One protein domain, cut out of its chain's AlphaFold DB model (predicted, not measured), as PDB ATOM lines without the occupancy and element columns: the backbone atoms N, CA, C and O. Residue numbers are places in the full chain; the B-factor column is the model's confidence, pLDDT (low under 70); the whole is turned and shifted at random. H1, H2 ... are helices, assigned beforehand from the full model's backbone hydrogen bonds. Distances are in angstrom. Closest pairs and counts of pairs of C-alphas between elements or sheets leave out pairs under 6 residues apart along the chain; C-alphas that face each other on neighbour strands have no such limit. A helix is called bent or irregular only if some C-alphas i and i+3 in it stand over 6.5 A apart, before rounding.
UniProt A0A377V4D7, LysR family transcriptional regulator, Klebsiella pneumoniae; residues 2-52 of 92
ATOM      1  N   ALA A   2      55.583 129.125  57.467       81.06
ATOM      2  CA  ALA A   2      56.571 129.034  56.369       81.06
ATOM      3  C   ALA A   2      56.034 128.413  55.061       81.06
ATOM      4  O   ALA A   2      56.325 128.917  53.974       81.06
ATOM      5  N   PHE A   3      55.200 127.374  55.171       84.12
ATOM      6  CA  PHE A   3      54.584 126.692  54.029       84.12
ATOM      7  C   PHE A   3      53.805 127.652  53.122       84.12
ATOM      8  O   PHE A   3      53.982 127.629  51.905       84.12
ATOM      9  N   SER A   4      53.002 128.551  53.704       85.25
ATOM     10  CA  SER A   4      52.182 129.487  52.932       85.25
ATOM     11  C   SER A   4      53.043 130.377  52.035       85.25
ATOM     12  O   SER A   4      52.772 130.530  50.849       85.25
ATOM     13  N   ARG A   5      54.143 130.914  52.566       85.69
ATOM     14  CA  ARG A   5      55.047 131.770  51.787       85.69
ATOM     15  C   ARG A   5      55.860 130.984  50.758       85.69
ATOM     16  O   ARG A   5      56.095 131.486  49.666       85.69
ATOM     17  N   GLN A   6      56.346 129.800  51.123       89.06
ATOM     18  CA  GLN A   6      57.288 129.042  50.295       89.06
ATOM     19  C   GLN A   6      56.612 128.222  49.197       89.06
ATOM     20  O   GLN A   6      57.226 128.003  48.161       89.06
ATOM     21  N   GLN A   7      55.389 127.749  49.435       88.12
ATOM     22  CA  GLN A   7      54.699 126.805  48.554       88.12
ATOM     23  C   GLN A   7      53.376 127.373  48.038       88.12
ATOM     24  O   GLN A   7      53.103 127.306  46.843       88.12
ATOM     25  N   LEU A   8      52.568 127.981  48.913       89.12
ATOM     26  CA  LEU A   8      51.214 128.401  48.550       89.12
ATOM     27  C   LEU A   8      51.191 129.676  47.691       89.12
ATOM     28  O   LEU A   8      50.598 129.677  46.618       89.12
ATOM     29  N   VAL A   9      51.853 130.753  48.126       90.00
ATOM     30  CA  VAL A   9      51.871 132.036  47.394       90.00
ATOM     31  C   VAL A   9      52.411 131.886  45.960       90.00
ATOM     32  O   VAL A   9      51.760 132.394  45.043       90.00
ATOM     33  N   PRO A  10      53.523 131.160  45.713       92.44
ATOM     34  CA  PRO A  10      54.004 130.923  44.351       92.44
ATOM     35  C   PRO A  10      53.015 130.160  43.461       92.44
ATOM     36  O   PRO A  10      52.986 130.402  42.259       92.44
ATOM     37  N   ALA A  11      52.202 129.264  44.029       90.56
ATOM     38  CA  ALA A  11      51.190 128.513  43.283       90.56
ATOM     39  C   ALA A  11      49.920 129.338  43.012       90.56
ATOM     40  O   ALA A  11      49.303 129.201  41.958       90.56
ATOM     41  N   ILE A  12      49.542 130.220  43.943       91.81
ATOM     42  CA  ILE A  12      48.351 131.070  43.823       91.81
ATOM     43  C   ILE A  12      48.547 132.183  42.792       91.81
ATOM     44  O   ILE A  12      47.613 132.503  42.061       91.81
ATOM     45  N   ALA A  13      49.732 132.792  42.716       90.62
ATOM     46  CA  ALA A  13      49.933 133.964  41.862       90.62
ATOM     47  C   ALA A  13      49.626 133.704  40.366       90.62
ATOM     48  O   ALA A  13      48.871 134.489  39.787       90.62
ATOM     49  N   PRO A  14      50.106 132.612  39.733       94.31
ATOM     50  CA  PRO A  14      49.721 132.267  38.363       94.31
ATOM     51  C   PRO A  14      48.226 131.962  38.219       94.31
ATOM     52  O   PRO A  14      47.614 132.365  37.232       94.31
ATOM     53  N   PHE A  15      47.628 131.294  39.210       93.31
ATOM     54  CA  PHE A  15      46.205 130.951  39.214       93.31
ATOM     55  C   PHE A  15      45.316 132.202  39.217       93.31
ATOM     56  O   PHE A  15      44.402 132.313  38.403       93.31
ATOM     57  N   LEU A  16      45.625 133.197  40.054       94.19
ATOM     58  CA  LEU A  16      44.903 134.475  40.052       94.19
ATOM     59  C   LEU A  16      45.082 135.240  38.735       94.19
ATOM     60  O   LEU A  16      44.160 135.911  38.285       94.19
ATOM     61  N   HIS A  17      46.240 135.101  38.084       94.25
ATOM     62  CA  HIS A  17      46.473 135.692  36.766       94.25
ATOM     63  C   HIS A  17      45.582 135.070  35.678       94.25
ATOM     64  O   HIS A  17      45.139 135.766  34.768       94.25
ATOM     65  N   GLN A  18      45.307 133.767  35.776       97.12
ATOM     66  CA  GLN A  18      44.420 133.041  34.862       97.12
ATOM     67  C   GLN A  18      42.930 133.298  35.148       97.12
ATOM     68  O   GLN A  18      42.100 133.143  34.252       97.12
ATOM     69  N   HIS A  19      42.592 133.725  36.368       96.00
ATOM     70  CA  HIS A  19      41.221 133.955  36.825       96.00
ATOM     71  C   HIS A  19      41.045 135.373  37.405       96.00
ATOM     72  O   HIS A  19      40.849 135.525  38.610       96.00
ATOM     73  N   PRO A  20      41.049 136.429  36.568       93.50
ATOM     74  CA  PRO A  20      41.069 137.824  37.030       93.50
ATOM     75  C   PRO A  20      39.793 138.281  37.755       93.50
ATOM     76  O   PRO A  20      39.791 139.321  38.403       93.50
ATOM     77  N   GLN A  21      38.701 137.523  37.638       96.25
ATOM     78  CA  GLN A  21      37.437 137.789  38.338       96.25
ATOM     79  C   GLN A  21      37.437 137.234  39.771       96.25
ATOM     80  O   GLN A  21      36.517 137.506  40.540       96.25
ATOM     81  N   LEU A  22      38.437 136.422  40.127       94.12
ATOM     82  CA  LEU A  22      38.530 135.792  41.433       94.12
ATOM     83  C   LEU A  22      39.210 136.743  42.420       94.12
ATOM     84  O   LEU A  22      40.361 137.138  42.239       94.12
ATOM     85  N   HIS A  23      38.507 137.060  43.503       90.69
ATOM     86  CA  HIS A  23      39.062 137.790  44.636       90.69
ATOM     87  C   HIS A  23      39.426 136.802  45.739       90.69
ATOM     88  O   HIS A  23      38.565 136.092  46.251       90.69
ATOM     89  N   LEU A  24      40.708 136.749  46.099       91.25
ATOM     90  CA  LEU A  24      41.196 135.869  47.152       91.25
ATOM     91  C   LEU A  24      41.470 136.665  48.428       91.25
ATOM     92  O   LEU A  24      42.332 137.544  48.443       91.25
ATOM     93  N   GLN A  25      40.806 136.281  49.512       92.25
ATOM     94  CA  GLN A  25      41.187 136.665  50.865       92.25
ATOM     95  C   GLN A  25      41.950 135.503  51.503       92.25
ATOM     96  O   GLN A  25      41.430 134.396  51.615       92.25
ATOM     97  N   LEU A  26      43.202 135.746  51.895       90.62
ATOM     98  CA  LEU A  26      44.064 134.734  52.501       90.62
ATOM     99  C   LEU A  26      44.371 135.112  53.948       90.62
ATOM    100  O   LEU A  26      45.056 136.103  54.197       90.62
ATOM    101  N   GLU A  27      43.929 134.278  54.884       90.50
ATOM    102  CA  GLU A  27      44.355 134.340  56.278       90.50
ATOM    103  C   GLU A  27      45.318 133.190  56.580       90.50
ATOM    104  O   GLU A  27      45.069 132.036  56.226       90.50
ATOM    105  N   VAL A  28      46.444 133.501  57.227       89.75
ATOM    106  CA  VAL A  28      47.423 132.494  57.644       89.75
ATOM    107  C   VAL A  28      47.499 132.482  59.161       89.75
ATOM    108  O   VAL A  28      47.927 133.450  59.783       89.75
ATOM    109  N   THR A  29      47.101 131.361  59.748       86.62
ATOM    110  CA  THR A  29      47.039 131.158  61.193       86.62
ATOM    111  C   THR A  29      47.378 129.708  61.518       86.62
ATOM    112  O   THR A  29      47.084 128.810  60.730       86.62
ATOM    113  N   ASP A  30      48.003 129.472  62.671       82.44
ATOM    114  CA  ASP A  30      48.277 128.113  63.161       82.44
ATOM    115  C   ASP A  30      47.102 127.568  64.011       82.44
ATOM    116  O   ASP A  30      47.139 126.434  64.485       82.44
ATOM    117  N   ARG A  31      46.037 128.363  64.210       80.56
ATOM    118  CA  ARG A  31      44.833 127.949  64.948       80.56
ATOM    119  C   ARG A  31      43.901 127.116  64.072       80.56
ATOM    120  O   ARG A  31      43.685 127.417  62.898       80.56
ATOM    121  N   LEU A  32      43.270 126.112  64.678       74.19
ATOM    122  CA  LEU A  32      42.180 125.377  64.046       74.19
ATOM    123  C   LEU A  32      40.884 126.195  64.160       74.19
ATOM    124  O   LEU A  32      40.183 126.117  65.164       74.19
ATOM    125  N   VAL A  33      40.589 127.000  63.142       79.06
ATOM    126  CA  VAL A  33      39.353 127.800  63.069       79.06
ATOM    127  C   VAL A  33      38.213 127.010  62.428       79.06
ATOM    128  O   VAL A  33      38.439 126.101  61.626       79.06
ATOM    129  N   SER A  34      36.971 127.316  62.782       80.44
ATOM    130  CA  SER A  34      35.813 126.704  62.127       80.44
ATOM    131  C   SER A  34      35.520 127.445  60.822       80.44
ATOM    132  O   SER A  34      35.274 128.648  60.834       80.44
ATOM    133  N   LEU A  35      35.537 126.716  59.699       84.00
ATOM    134  CA  LEU A  35      35.308 127.283  58.364       84.00
ATOM    135  C   LEU A  35      33.946 127.976  58.272       84.00
ATOM    136  O   LEU A  35      33.855 129.128  57.860       84.00
ATOM    137  N   ALA A  36      32.900 127.288  58.736       81.69
ATOM    138  CA  ALA A  36      31.524 127.756  58.619       81.69
ATOM    139  C   ALA A  36      31.239 129.006  59.463       81.69
ATOM    140  O   ALA A  36      30.510 129.888  59.024       81.69
ATOM    141  N   SER A  37      31.802 129.094  60.671       83.31
ATOM    142  CA  SER A  37      31.538 130.229  61.566       83.31
ATOM    143  C   SER A  37      32.348 131.472  61.211       83.31
ATOM    144  O   SER A  37      31.918 132.573  61.531       83.31
ATOM    145  N   GLU A  38      33.512 131.304  60.580       82.19
ATOM    146  CA  GLU A  38      34.384 132.421  60.191       82.19
ATOM    147  C   GLU A  38      34.229 132.817  58.716       82.19
ATOM    148  O   GLU A  38      34.860 133.764  58.261       82.19
ATOM    149  N   GLY A  39      33.345 132.138  57.974       87.62
ATOM    150  CA  GLY A  39      33.036 132.476  56.585       87.62
ATOM    151  C   GLY A  39      34.143 132.097  55.600       87.62
ATOM    152  O   GLY A  39      34.294 132.751  54.574       87.62
ATOM    153  N   PHE A  40      34.926 131.061  55.909       90.69
ATOM    154  CA  PHE A  40      35.941 130.533  54.999       90.69
ATOM    155  C   PHE A  40      35.370 129.420  54.119       90.69
ATOM    156  O   PHE A  40      34.801 128.453  54.624       90.69
ATOM    157  N   ASP A  41      35.637 129.496  52.816       89.94
ATOM    158  CA  ASP A  41      35.255 128.446  51.863       89.94
ATOM    159  C   ASP A  41      36.206 127.236  51.896       89.94
ATOM    160  O   ASP A  41      35.804 126.098  51.647       89.94
ATOM    161  N   LEU A  42      37.489 127.467  52.197       90.44
ATOM    162  CA  LEU A  42      38.543 126.455  52.165       90.44
ATOM    163  C   LEU A  42      39.594 126.722  53.249       90.44
ATOM    164  O   LEU A  42      39.982 127.864  53.483       90.44
ATOM    165  N   ALA A  43      40.140 125.654  53.839       90.62
ATOM    166  CA  ALA A  43      41.396 125.716  54.584       90.62
ATOM    167  C   ALA A  43      42.415 124.708  54.058       90.62
ATOM    168  O   ALA A  43      42.093 123.562  53.751       90.62
ATOM    169  N   ILE A  44      43.678 125.128  54.058       90.19
ATOM    170  CA  ILE A  44      44.834 124.257  53.858       90.19
ATOM    171  C   ILE A  44      45.459 124.008  55.227       90.19
ATOM    172  O   ILE A  44      45.820 124.953  55.927       90.19
ATOM    173  N   ARG A  45      45.572 122.736  55.622       87.81
ATOM    174  CA  ARG A  45      46.030 122.344  56.960       87.81
ATOM    175  C   ARG A  45      47.136 121.309  56.891       87.81
ATOM    176  O   ARG A  45      47.070 120.361  56.113       87.81
ATOM    177  N   HIS A  46      48.126 121.478  57.761       88.44
ATOM    178  CA  HIS A  46      49.120 120.455  58.053       88.44
ATOM    179  C   HIS A  46      48.682 119.697  59.304       88.44
ATOM    180  O   HIS A  46      48.985 120.085  60.427       88.44
ATOM    181  N   CYS A  47      47.881 118.654  59.116       86.75
ATOM    182  CA  CYS A  47      47.385 117.826  60.207       86.75
ATOM    183  C   CYS A  47      47.208 116.383  59.742       86.75
ATOM    184  O   CYS A  47      47.205 116.087  58.545       86.75
ATOM    185  N   ARG A  48      47.046 115.472  60.703       86.44
ATOM    186  CA  ARG A  48      46.582 114.123  60.385       86.44
ATOM    187  C   ARG A  48      45.090 114.146  60.063       86.44
ATOM    188  O   ARG A  48      44.381 115.056  60.495       86.44
ATOM    189  N   ARG A  49      44.621 113.149  59.311       82.56
ATOM    190  CA  ARG A  49      43.218 113.065  58.888       82.56
ATOM    191  C   ARG A  49      42.278 112.961  60.088       82.56
ATOM    192  O   ARG A  49      41.237 113.597  60.088       82.56
ATOM    193  N   GLU A  50      42.686 112.242  61.123       86.00
ATOM    194  CA  GLU A  50      41.893 111.985  62.328       86.00
ATOM    195  C   GLU A  50      41.712 113.238  63.200       86.00
ATOM    196  O   GLU A  50      40.867 113.260  64.085       86.00
ATOM    197  N   ALA A  51      42.514 114.285  62.969       85.94
ATOM    198  CA  ALA A  51      42.388 115.563  63.665       85.94
ATOM    199  C   ALA A  51      41.382 116.515  62.991       85.94
ATOM    200  O   ALA A  51      41.134 117.607  63.506       85.94
ATOM    201  N   LEU A  52      40.843 116.147  61.824       85.38
ATOM    202  CA  LEU A  52      39.836 116.940  61.127       85.38
ATOM    203  C   LEU A  52      38.432 116.564  61.621       85.38
ATOM    204  O   LEU A  52      38.168 115.383  61.824       85.38
TER     205      LEU A  52
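What this domain is: This is residues 2 to 52 of the 92 residues of the protein "LysR family transcriptional regulator" of Klebsiella pneumoniae (UniProt A0A377V4D7). One kinked helix, H1, leads to a turn, residues 19 to 22, from which an extended stretch, residues 23 to 28, folds back the opposite way to H1; the rest is a loose loop with the small helix H2 in it and a tail to residue 52. Residues 17 to 23 stick out. The printed part has 51 residues, with two named helices, H1 then H2, and no named strand; the class is all helix, though only 21 residues are in named elements. It is loose, with a radius of gyration of the C-alphas of 12.7 A and spans of 34 by 25 by 17 A.

How they stand to each other: H1, residues 2 to 18, has a kink of 45 degrees near residue 9. H1 is irregular, but only just: C-alphas 6 and 9 are 6.8 A apart. H2, residues 35 to 38, is apart from H1. In H1, 8 of 13 O i to N i+4 pairs are within hydrogen-bond range; H2 is too short for such a pair.

Where its parts are: H1 begins at C-alpha 2 (56.571, 129.034, 56.369) and measures 25.0 A. H2 ends at C-alpha 38 (34.384, 132.421, 60.191).

The domain as a whole: The C-alphas farthest apart, of Pro 20 and Glu 50, are 36.2 A apart. The printed part has no cut. The link from H1 to H2 is long, 16 residues. No printed residue is under 70 in pLDDT.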